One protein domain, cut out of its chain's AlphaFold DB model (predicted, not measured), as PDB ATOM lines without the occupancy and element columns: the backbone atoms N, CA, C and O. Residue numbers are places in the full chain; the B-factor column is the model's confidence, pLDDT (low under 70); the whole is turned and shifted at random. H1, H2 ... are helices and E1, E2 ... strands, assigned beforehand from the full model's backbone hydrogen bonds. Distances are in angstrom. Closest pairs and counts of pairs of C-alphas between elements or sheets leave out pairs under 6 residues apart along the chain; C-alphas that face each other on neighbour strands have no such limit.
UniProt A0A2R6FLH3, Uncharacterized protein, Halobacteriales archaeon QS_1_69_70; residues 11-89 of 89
ATOM      1  N   ALA A  11      -6.994  39.416  49.703       92.50
ATOM      2  CA  ALA A  11      -5.833  39.959  49.023       92.50
ATOM      3  C   ALA A  11      -6.304  40.988  48.000       92.50
ATOM      4  O   ALA A  11      -7.300  40.778  47.313       92.50
ATOM      5  N   CYS A  12      -5.584  42.098  47.904       92.62
ATOM      6  CA  CYS A  12      -5.833  43.106  46.894       92.62
ATOM      7  C   CYS A  12      -5.522  42.525  45.511       92.62
ATOM      8  O   CYS A  12      -4.387  42.133  45.246       92.62
ATOM      9  N   ARG A  13      -6.495  42.524  44.603       91.31
ATOM     10  CA  ARG A  13      -6.321  42.091  43.212       91.31
ATOM     11  C   ARG A  13      -5.266  42.915  42.465       91.31
ATOM     12  O   ARG A  13      -4.574  42.377  41.606       91.31
ATOM     13  N   ALA A  14      -5.133  44.203  42.796       88.62
ATOM     14  CA  ALA A  14      -4.224  45.120  42.110       88.62
ATOM     15  C   ALA A  14      -2.750  44.900  42.496       88.62
ATOM     16  O   ALA A  14      -1.899  44.751  41.620       88.62
ATOM     17  N   CYS A  15      -2.441  44.840  43.795       90.88
ATOM     18  CA  CYS A  15      -1.057  44.759  44.283       90.88
ATOM     19  C   CYS A  15      -0.677  43.412  44.921       90.88
ATOM     20  O   CYS A  15       0.501  43.159  45.166       90.88
ATOM     21  N   GLY A  16      -1.651  42.539  45.189       91.38
ATOM     22  CA  GLY A  16      -1.464  41.247  45.854       91.38
ATOM     23  C   GLY A  16      -1.297  41.323  47.375       91.38
ATOM     24  O   GLY A  16      -1.142  40.282  48.013       91.38
ATOM     25  N   GLU A  17      -1.309  42.518  47.970       93.00
ATOM     26  CA  GLU A  17      -1.123  42.689  49.412       93.00
ATOM     27  C   GLU A  17      -2.374  42.283  50.201       93.00
ATOM     28  O   GLU A  17      -3.506  42.444  49.740       93.00
ATOM     29  N   GLN A  18      -2.174  41.748  51.405       92.75
ATOM     30  CA  GLN A  18      -3.273  41.355  52.278       92.75
ATOM     31  C   GLN A  18      -4.009  42.589  52.812       92.75
ATOM     32  O   GLN A  18      -3.398  43.519  53.339       92.75
ATOM     33  N   ILE A  19      -5.336  42.579  52.718       91.44
ATOM     34  CA  ILE A  19      -6.192  43.643  53.241       91.44
ATOM     35  C   ILE A  19      -6.439  43.369  54.725       91.44
ATOM     36  O   ILE A  19      -7.173  42.447  55.076       91.44
ATOM     37  N   THR A  20      -5.822  44.165  55.599       91.00
ATOM     38  CA  THR A  20      -5.916  43.980  57.061       91.00
ATOM     39  C   THR A  20      -6.591  45.131  57.807       91.00
ATOM     40  O   THR A  20      -6.876  44.974  58.990       91.00
ATOM     41  N   ASP A  21      -6.827  46.282  57.166       90.50
ATOM     42  CA  ASP A  21      -7.536  47.421  57.781       90.50
ATOM     43  C   ASP A  21      -8.813  47.768  57.016       90.50
ATOM     44  O   ASP A  21      -9.899  47.539  57.538       90.50
ATOM     45  N   ALA A  22      -8.716  48.264  55.782       92.62
ATOM     46  CA  ALA A  22      -9.880  48.620  54.976       92.62
ATOM     47  C   ALA A  22      -9.657  48.367  53.483       92.62
ATOM     48  O   ALA A  22      -8.523  48.301  52.999       92.62
ATOM     49  N   GLY A  23     -10.761  48.217  52.757       92.88
ATOM     50  CA  GLY A  23     -10.737  48.029  51.317       92.88
ATOM     51  C   GLY A  23     -12.121  48.035  50.685       92.88
ATOM     52  O   GLY A  23     -13.149  48.154  51.355       92.88
ATOM     53  N   TYR A  24     -12.117  47.888  49.372       92.94
ATOM     54  CA  TYR A  24     -13.284  47.796  48.519       92.94
ATOM     55  C   TYR A  24     -13.517  46.338  48.142       92.94
ATOM     56  O   TYR A  24     -12.596  45.631  47.737       92.94
ATOM     57  N   LEU A  25     -14.749  45.878  48.312       92.75
ATOM     58  CA  LEU A  25     -15.150  44.498  48.108       92.75
ATOM     59  C   LEU A  25     -16.396  44.474  47.220       92.75
ATOM     60  O   LEU A  25     -17.484  44.807  47.697       92.75
ATOM     61  N   PRO A  26     -16.253  44.096  45.945       92.81
ATOM     62  CA  PRO A  26     -17.392  43.857  45.073       92.81
ATOM     63  C   PRO A  26     -18.262  42.738  45.638       92.81
ATOM     64  O   PRO A  26     -17.759  41.762  46.206       92.81
ATOM     65  N   ALA A  27     -19.573  42.875  45.502       92.81
ATOM     66  CA  ALA A  27     -20.520  41.871  45.945       92.81
ATOM     67  C   ALA A  27     -21.761  41.827  45.053       92.81
ATOM     68  O   ALA A  27     -22.159  42.814  44.440       92.81
ATOM     69  N   ILE A  28     -22.396  40.663  45.021       92.56
ATOM     70  CA  ILE A  28     -23.711  40.482  44.409       92.56
ATOM     71  C   ILE A  28     -24.754  40.715  45.503       92.56
ATOM     72  O   ILE A  28     -24.662  40.122  46.587       92.56
ATOM     73  N   GLU A  29     -25.736  41.576  45.254       91.75
ATOM     74  CA  GLU A  29     -26.805  41.817  46.222       91.75
ATOM     75  C   GLU A  29     -27.815  40.660  46.171       91.75
ATOM     76  O   GLU A  29     -28.325  40.266  45.121       91.75
ATOM     77  N   ARG A  30     -28.106  40.069  47.332       90.50
ATOM     78  CA  ARG A  30     -29.108  39.010  47.500       90.50
ATOM     79  C   ARG A  30     -30.147  39.457  48.519       90.50
ATOM     80  O   ARG A  30     -29.865  40.243  49.418       90.50
ATOM     81  N   GLU A  31     -31.326  38.841  48.479       88.88
ATOM     82  CA  GLU A  31     -32.407  39.126  49.440       88.88
ATOM     83  C   GLU A  31     -31.969  38.988  50.913       88.88
ATOM     84  O   GLU A  31     -32.485  39.677  51.789       88.88
ATOM     85  N   ALA A  32     -31.019  38.088  51.192       89.44
ATOM     86  CA  ALA A  32     -30.519  37.813  52.536       89.44
ATOM     87  C   ALA A  32     -29.298  38.665  52.945       89.44
ATOM     88  O   ALA A  32     -28.918  38.638  54.116       89.44
ATOM     89  N   GLY A  33     -28.669  39.389  52.014       91.69
ATOM     90  CA  GLY A  33     -27.447  40.154  52.255       91.69
ATOM     91  C   GLY A  33     -26.529  40.222  51.038       91.69
ATOM     92  O   GLY A  33     -26.935  39.920  49.922       91.69
ATOM     93  N   TYR A  34     -25.269  40.583  51.256       92.88
ATOM     94  CA  TYR A  34     -24.283  40.688  50.183       92.88
ATOM     95  C   TYR A  34     -23.465  39.406  50.045       92.88
ATOM     96  O   TYR A  34     -22.931  38.896  51.033       92.88
ATOM     97  N   GLU A  35     -23.336  38.897  48.825       92.69
ATOM     98  CA  GLU A  35     -22.458  37.781  48.472       92.69
ATOM     99  C   GLU A  35     -21.118  38.339  47.958       92.69
ATOM    100  O   GLU A  35     -21.051  38.782  46.810       92.69
ATOM    101  N   PRO A  36     -20.062  38.398  48.795       91.56
ATOM    102  CA  PRO A  36     -18.815  39.057  48.424       91.56
ATOM    103  C   PRO A  36     -17.997  38.261  47.408       91.56
ATOM    104  O   PRO A  36     -17.836  37.046  47.531       91.56
ATOM    105  N   GLN A  37     -17.372  38.978  46.480       91.19
ATOM    106  CA  GLN A  37     -16.391  38.452  45.538       91.19
ATOM    107  C   GLN A  37     -14.982  38.714  46.063       91.19
ATOM    108  O   GLN A  37     -14.331  39.698  45.728       91.19
ATOM    109  N   ALA A  38     -14.525  37.820  46.939       89.19
ATOM    110  CA  ALA A  38     -13.250  37.953  47.637       89.19
ATOM    111  C   ALA A  38     -12.035  38.115  46.701       89.19
ATOM    112  O   ALA A  38     -11.127  38.881  47.012       89.19
ATOM    113  N   ASP A  39     -12.032  37.431  45.556       88.31
ATOM    114  CA  ASP A  39     -10.939  37.483  44.574       88.31
ATOM    115  C   ASP A  39     -10.830  38.836  43.844       88.31
ATOM    116  O   ASP A  39      -9.796  39.149  43.257       88.31
ATOM    117  N   GLU A  40     -11.880  39.657  43.917       90.06
ATOM    118  CA  GLU A  40     -11.974  40.970  43.273       90.06
ATOM    119  C   GLU A  40     -11.790  42.129  44.269       90.06
ATOM    120  O   GLU A  40     -12.005  43.293  43.940       90.06
ATOM    121  N   ALA A  41     -11.386  41.827  45.504       91.19
ATOM    122  CA  ALA A  41     -11.161  42.837  46.526       91.19
ATOM    123  C   ALA A  41      -9.978  43.755  46.185       91.19
ATOM    124  O   ALA A  41      -8.965  43.331  45.627       91.19
ATOM    125  N   VAL A  42     -10.064  45.019  46.592       92.00
ATOM    126  CA  VAL A  42      -9.021  46.031  46.389       92.00
ATOM    127  C   VAL A  42      -8.736  46.716  47.722       92.00
ATOM    128  O   VAL A  42      -9.661  47.085  48.440       92.00
ATOM    129  N   CYS A  43      -7.465  46.878  48.099       93.00
ATOM    130  CA  CYS A  43      -7.122  47.611  49.321       93.00
ATOM    131  C   CYS A  43      -7.463  49.103  49.190       93.00
ATOM    132  O   CYS A  43      -7.611  49.618  48.082       93.00
ATOM    133  N   ASP A  44      -7.561  49.801  50.319       90.62
ATOM    134  CA  ASP A  44      -7.859  51.237  50.338       90.62
ATOM    135  C   ASP A  44      -6.896  52.046  49.444       90.62
ATOM    136  O   ASP A  44      -7.337  52.767  48.551       90.62
ATOM    137  N   ASP A  45      -5.581  51.836  49.576       89.81
ATOM    138  CA  ASP A  45      -4.560  52.536  48.785       89.81
ATOM    139  C   ASP A  45      -4.708  52.339  47.270       89.81
ATOM    140  O   ASP A  45      -4.713  53.318  46.520       89.81
ATOM    141  N   CYS A  46      -4.833  51.094  46.799       88.56
ATOM    142  CA  CYS A  46      -5.026  50.814  45.373       88.56
ATOM    143  C   CYS A  46      -6.377  51.351  44.895       88.56
ATOM    144  O   CYS A  46      -6.462  51.909  43.804       88.56
ATOM    145  N   GLY A  47      -7.411  51.248  45.732       85.56
ATOM    146  CA  GLY A  47      -8.734  51.796  45.464       85.56
ATOM    147  C   GLY A  47      -8.690  53.302  45.226       85.56
ATOM    148  O   GLY A  47      -9.252  53.777  44.250       85.56
ATOM    149  N   PHE A  48      -7.972  54.053  46.059       83.81
ATOM    150  CA  PHE A  48      -7.863  55.507  45.929       83.81
ATOM    151  C   PHE A  48      -6.904  55.978  44.828       83.81
ATOM    152  O   PHE A  48      -7.088  57.074  44.288       83.81
ATOM    153  N   ASN A  49      -5.844  55.218  44.535       77.44
ATOM    154  CA  ASN A  49      -4.754  55.689  43.672       77.44
ATOM    155  C   ASN A  49      -4.733  55.064  42.274       77.44
ATOM    156  O   ASN A  49      -4.446  55.778  41.314       77.44
ATOM    157  N   GLU A  50      -4.977  53.758  42.163       76.75
ATOM    158  CA  GLU A  50      -4.838  53.001  40.909       76.75
ATOM    159  C   GLU A  50      -6.182  52.712  40.247       76.75
ATOM    160  O   GLU A  50      -6.281  52.785  39.024       76.75
ATOM    161  N   VAL A  51      -7.188  52.370  41.052       77.38
ATOM    162  CA  VAL A  51      -8.504  51.944  40.569       77.38
ATOM    163  C   VAL A  51      -9.454  53.134  40.461       77.38
ATOM    164  O   VAL A  51     -10.045  53.354  39.414       77.38
ATOM    165  N   GLY A  52      -9.549  53.957  41.501       69.88
ATOM    166  CA  GLY A  52     -10.326  55.189  41.467       69.88
ATOM    167  C   GLY A  52      -9.630  56.317  40.701       69.88
ATOM    168  O   GLY A  52      -8.464  56.247  40.303       69.88
ATOM    169  N   MET A  53     -10.334  57.436  40.538       68.12
ATOM    170  CA  MET A  53      -9.782  58.637  39.907       68.12
ATOM    171  C   MET A  53      -8.839  59.385  40.862       68.12
ATOM    172  O   MET A  53      -9.268  60.333  41.515       68.12
ATOM    173  N   THR A  54      -7.574  58.950  40.953       71.00
ATOM    174  CA  THR A  54      -6.446  59.602  41.663       71.00
ATOM    175  C   THR A  54      -6.884  60.503  42.830       71.00
ATOM    176  O   THR A  54      -7.014  61.723  42.693       71.00
ATOM    177  N   GLY A  55      -7.102  59.899  43.999       67.94
ATOM    178  CA  GLY A  55      -7.541  60.588  45.217       67.94
ATOM    179  C   GLY A  55      -9.053  60.565  45.454       67.94
ATOM    180  O   GLY A  55      -9.530  61.234  46.372       67.94
ATOM    181  N   CYS A  56      -9.801  59.791  44.669       77.88
ATOM    182  CA  CYS A  56     -11.214  59.498  44.899       77.88
ATOM    183  C   CYS A  56     -11.412  57.997  45.116       77.88
ATOM    184  O   CYS A  56     -10.712  57.189  44.512       77.88
ATOM    185  N   ALA A  57     -12.371  57.643  45.976       81.19
ATOM    186  CA  ALA A  57     -12.795  56.257  46.138       81.19
ATOM    187  C   ALA A  57     -13.289  55.710  44.784       81.19
ATOM    188  O   ALA A  57     -13.956  56.460  44.065       81.19
ATOM    189  N   PRO A  58     -12.998  54.443  44.460       83.00
ATOM    190  CA  PRO A  58     -13.442  53.821  43.228       83.00
ATOM    191  C   PRO A  58     -14.962  53.630  43.223       83.00
ATOM    192  O   PRO A  58     -15.603  53.500  44.276       83.00
ATOM    193  N   GLU A  59     -15.524  53.620  42.024       83.69
ATOM    194  CA  GLU A  59     -16.887  53.189  41.733       83.69
ATOM    195  C   GLU A  59     -16.903  51.696  41.369       83.69
ATOM    196  O   GLU A  59     -15.858  51.071  41.184       83.69
ATOM    197  N   LEU A  60     -18.091  51.090  41.315       80.75
ATOM    198  CA  LEU A  60     -18.233  49.663  41.017       80.75
ATOM    199  C   LEU A  60     -17.601  49.294  39.666       80.75
ATOM    200  O   LEU A  60     -16.814  48.347  39.600       80.75
ATOM    201  N   ASP A  61     -17.878  50.098  38.636       81.06
ATOM    202  CA  ASP A  61     -17.335  49.938  37.282       81.06
ATOM    203  C   ASP A  61     -15.806  50.110  37.202       81.06
ATOM    204  O   ASP A  61     -15.195  49.696  36.215       81.06
ATOM    205  N   ASP A  62     -15.168  50.712  38.215       78.56
ATOM    206  CA  ASP A  62     -13.707  50.812  38.268       78.56
ATOM    207  C   ASP A  62     -13.071  49.483  38.719       78.56
ATOM    208  O   ASP A  62     -11.939  49.170  38.348       78.56
ATOM    209  N   VAL A  63     -13.780  48.692  39.534       74.50
ATOM    210  CA  VAL A  63     -13.230  47.510  40.220       74.50
ATOM    211  C   VAL A  63     -13.528  46.212  39.474       74.50
ATOM    212  O   VAL A  63     -12.666  45.333  39.393       74.50
ATOM    213  N   VAL A  64     -14.735  46.080  38.923       75.12
ATOM    214  CA  VAL A  64     -15.186  44.872  38.221       75.12
ATOM    215  C   VAL A  64     -15.775  45.205  36.859       75.12
ATOM    216  O   VAL A  64     -16.249  46.308  36.608       75.12
ATOM    217  N   GLU A  65     -15.775  44.215  35.968       70.94
ATOM    218  CA  GLU A  65     -16.548  44.304  34.731       70.94
ATOM    219  C   GLU A  65     -18.057  44.390  35.057       70.94
ATOM    220  O   GLU A  65     -18.501  43.763  36.024       70.94
ATOM    221  N   PRO A  66     -18.857  45.112  34.250       58.94
ATOM    222  CA  PRO A  66     -20.231  45.538  34.576       58.94
ATOM    223  C   PRO A  66     -21.266  44.413  34.784       58.94
ATOM    224  O   PRO A  66     -22.417  44.689  35.101       58.94
ATOM    225  N   ASP A  67     -20.881  43.148  34.622       62.88
ATOM    226  CA  ASP A  67     -21.736  41.973  34.833       62.88
ATOM    227  C   ASP A  67     -21.265  41.096  36.018       62.88
ATOM    228  O   ASP A  67     -21.799  40.007  36.243       62.88
ATOM    229  N   GLY A  68     -20.227  41.523  36.750       71.62
ATOM    230  CA  GLY A  68     -19.585  40.738  37.807       71.62
ATOM    231  C   GLY A  68     -20.220  40.898  39.188       71.62
ATOM    232  O   GLY A  68     -20.418  39.901  39.880       71.62
ATOM    233  N   ALA A  69     -20.559  42.125  39.582       82.19
ATOM    234  CA  ALA A  69     -21.119  42.453  40.891       82.19
ATOM    235  C   ALA A  69     -22.189  43.546  40.758       82.19
ATOM    236  O   ALA A  69     -22.158  44.318  39.805       82.19
ATOM    237  N   ASP A  70     -23.115  43.605  41.716       87.19
ATOM    238  CA  ASP A  70     -24.196  44.602  41.730       87.19
ATOM    239  C   ASP A  70     -23.845  45.821  42.592       87.19
ATOM    240  O   ASP A  70     -24.464  46.871  42.468       87.19
ATOM    241  N   VAL A  71     -22.894  45.665  43.522       90.81
ATOM    242  CA  VAL A  71     -22.562  46.685  44.517       90.81
ATOM    243  C   VAL A  71     -21.087  46.621  44.908       90.81
ATOM    244  O   VAL A  71     -20.497  45.546  45.042       90.81
ATOM    245  N   LEU A  72     -20.488  47.785  45.149       91.56
ATOM    246  CA  LEU A  72     -19.159  47.932  45.719       91.56
ATOM    247  C   LEU A  72     -19.254  48.287  47.202       91.56
ATOM    248  O   LEU A  72     -19.736  49.355  47.588       91.56
ATOM    249  N   LEU A  73     -18.766  47.393  48.054       93.19
ATOM    250  CA  LEU A  73     -18.778  47.584  49.497       93.19
ATOM    251  C   LEU A  73     -17.457  48.187  49.955       93.19
ATOM    252  O   LEU A  73     -16.394  47.653  49.664       93.19
ATOM    253  N   TYR A  74     -17.511  49.250  50.748       93.06
ATOM    254  CA  TYR A  74     -16.371  49.661  51.556       93.06
ATOM    255  C   TYR A  74     -16.420  48.896  52.877       93.06
ATOM    256  O   TYR A  74     -17.371  49.049  53.654       93.06
ATOM    257  N   VAL A  75     -15.417  48.056  53.119       92.88
ATOM    258  CA  VAL A  75     -15.335  47.183  54.292       92.88
ATOM    259  C   VAL A  75     -14.153  47.552  55.175       92.88
ATOM    260  O   VAL A  75     -13.120  48.023  54.703       92.88
ATOM    261  N   ARG A  76     -14.298  47.292  56.475       92.81
ATOM    262  CA  ARG A  76     -13.216  47.403  57.454       92.81
ATOM    263  C   ARG A  76     -13.002  46.077  58.172       92.81
ATOM    264  O   ARG A  76     -13.974  45.441  58.583       92.81
ATOM    265  N   TRP A  77     -11.749  45.675  58.339       88.62
ATOM    266  CA  TRP A  77     -11.366  44.501  59.111       88.62
ATOM    267  C   TRP A  77     -11.519  44.753  60.606       88.62
ATOM    268  O   TRP A  77     -11.126  45.789  61.142       88.62
ATOM    269  N   THR A  78     -12.097  43.766  61.278       85.69
ATOM    270  CA  THR A  78     -12.233  43.695  62.733       85.69
ATOM    271  C   THR A  78     -11.806  42.306  63.202       85.69
ATOM    272  O   THR A  78     -11.586  41.417  62.376       85.69
ATOM    273  N   ASP A  79     -11.739  42.080  64.516       80.25
ATOM    274  CA  ASP A  79     -11.461  40.752  65.084       80.25
ATOM    275  C   ASP A  79     -12.456  39.658  64.628       80.25
ATOM    276  O   ASP A  79     -12.123  38.477  64.668       80.25
ATOM    277  N   ASP A  80     -13.657  40.037  64.170       79.62
ATOM    278  CA  ASP A  80     -14.723  39.131  63.701       79.62
ATOM    279  C   ASP A  80     -14.805  39.047  62.154       79.62
ATOM    280  O   ASP A  80     -15.773  38.525  61.587       79.62
ATOM    281  N   GLY A  81     -13.790  39.588  61.463       83.12
ATOM    282  CA  GLY A  81     -13.685  39.656  60.004       83.12
ATOM    283  C   GLY A  81     -14.143  40.995  59.397       83.12
ATOM    284  O   GLY A  81     -14.272  42.000  60.112       83.12
ATOM    285  N   PRO A  82     -14.367  41.040  58.068       88.56
ATOM    286  CA  PRO A  82     -14.782  42.252  57.370       88.56
ATOM    287  C   PRO A  82     -16.201  42.675  57.750       88.56
ATOM    288  O   PRO A  82     -17.143  41.883  57.703       88.56
ATOM    289  N   THR A  83     -16.355  43.956  58.069       90.81
ATOM    290  CA  THR A  83     -17.642  44.606  58.329       90.81
ATOM    291  C   THR A  83     -17.916  45.663  57.268       90.81
ATOM    292  O   THR A  83     -17.035  46.460  56.947       90.81
ATOM    293  N   VAL A  84     -19.143  45.693  56.744       92.62
ATOM    294  CA  VAL A  84     -19.575  46.690  55.755       92.62
ATOM    295  C   VAL A  84     -19.734  48.050  56.427       92.62
ATOM    296  O   VAL A  84     -20.527  48.210  57.354       92.62
ATOM    297  N   VAL A  85     -18.988  49.037  55.944       92.81
ATOM    298  CA  VAL A  85     -19.051  50.433  56.392       92.81
ATOM    299  C   VAL A  85     -19.915  51.261  55.444       92.81
ATOM    300  O   VAL A  85     -20.683  52.114  55.885       92.81
ATOM    301  N   SER A  86     -19.798  51.014  54.140       90.12
ATOM    302  CA  SER A  86     -20.581  51.690  53.106       90.12
ATOM    303  C   SER A  86     -20.823  50.757  51.923       90.12
ATOM    304  O   SER A  86     -20.078  49.802  51.730       90.12
ATOM    305  N   ALA A  87     -21.863  51.037  51.149       89.94
ATOM    306  CA  ALA A  87     -22.208  50.327  49.927       89.94
ATOM    307  C   ALA A  87     -22.482  51.364  48.833       89.94
ATOM    308  O   ALA A  87     -23.068  52.415  49.120       89.94
ATOM    309  N   LYS A  88     -22.010  51.090  47.620       85.38
ATOM    310  CA  LYS A  88     -22.160  51.933  46.433       85.38
ATOM    311  C   LYS A  88     -22.669  51.069  45.289       85.38
ATOM    312  O   LYS A  88     -22.051  50.050  45.006       85.38
ATOM    313  N   GLU A  89     -23.774  51.482  44.695       78.94
ATOM    314  CA  GLU A  89     -24.397  50.866  43.518       78.94
ATOM    315  C   GLU A  89     -23.945  51.602  42.256       78.94
ATOM    316  O   GLU A  89     -23.822  52.850  42.341       78.94
TER     317      GLU A  89
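AT A GLANCE: This is residues 11 to 89 of the 89 residues of an uncharacterized protein of Halobacteriales archaeon QS_1_69_70 (UniProt A0A2R6FLH3). A sheet of four strands, strongly twisted and curled like part of a barrel, is built of two hairpins, E1 with E2 and E3 with E4; between them the chain makes two short helices, H1 beside the strands near Gly 23 of E1 and H2 near Leu 72 of E3. The printed part has 79 residues, of which 12 are in two named helices and 29 in four named strands; along the chain these come in the order E1 E2 H1 H2 E3 E4, and the antiparallel sheet runs E2 E1 E3 E4. The class is mixed, helices and strands. The whole is compact and rounded, with a radius of gyration of the C-alphas of 11.4 A and spans of 34 by 32 by 19 A.

IN THESE COORDINATES: Find C-alpha 22 at (-9.880, 48.620, 54.976); from there E1 runs 22.8 A to residue 30, bending by 56 degrees at residue 26. E2 is residues 33 to 36. E3, residues 71 to 78, spans 21.2 A; E4, residues 81 to 88, spans 20.2 A and ends at C-alpha 88, (-22.160, 51.933, 46.433). H1 is residues 44 to 51, H2 residues 60 to 63.

HOW THE PARTS SIT: Look first at E1, whose pairing is staggered: residues 22 to 27 pair with E3, where N 25 and O 73 are 2.8 A apart, and residues 27 to 30 with E2, where N 30 and O 33 are 2.8 A apart. E3 and E4 have N 74 and O 86 at 2.8 A. E2, H1 H2 and E3 make a split strand-helix-strand unit, two strands of one sheet that are not neighbours, with the helices between them along the chain and E1 between them in the sheet; its crossover is right-handed. H1 is on the sheet, over none of its strands; its closest C-alpha pair with E1 is Asp 44 and Gly 23, 4.4 A. H2 is on the sheet at a height of 8.9 A; its closest C-alpha pair with E3 is Leu 60 and Leu 72, 5.1 A. In H1, 3 of 4 O i to N i+4 pairs are within hydrogen-bond range; H2 is too short for one.

THE WHOLE: The C-alphas farthest apart are those of Ala 32 and Thr 54, 34.2 A. The printed part has no cut and no long link. Look for pLDDT under 70 at residues 52 to 53, 55 and 66 to 67.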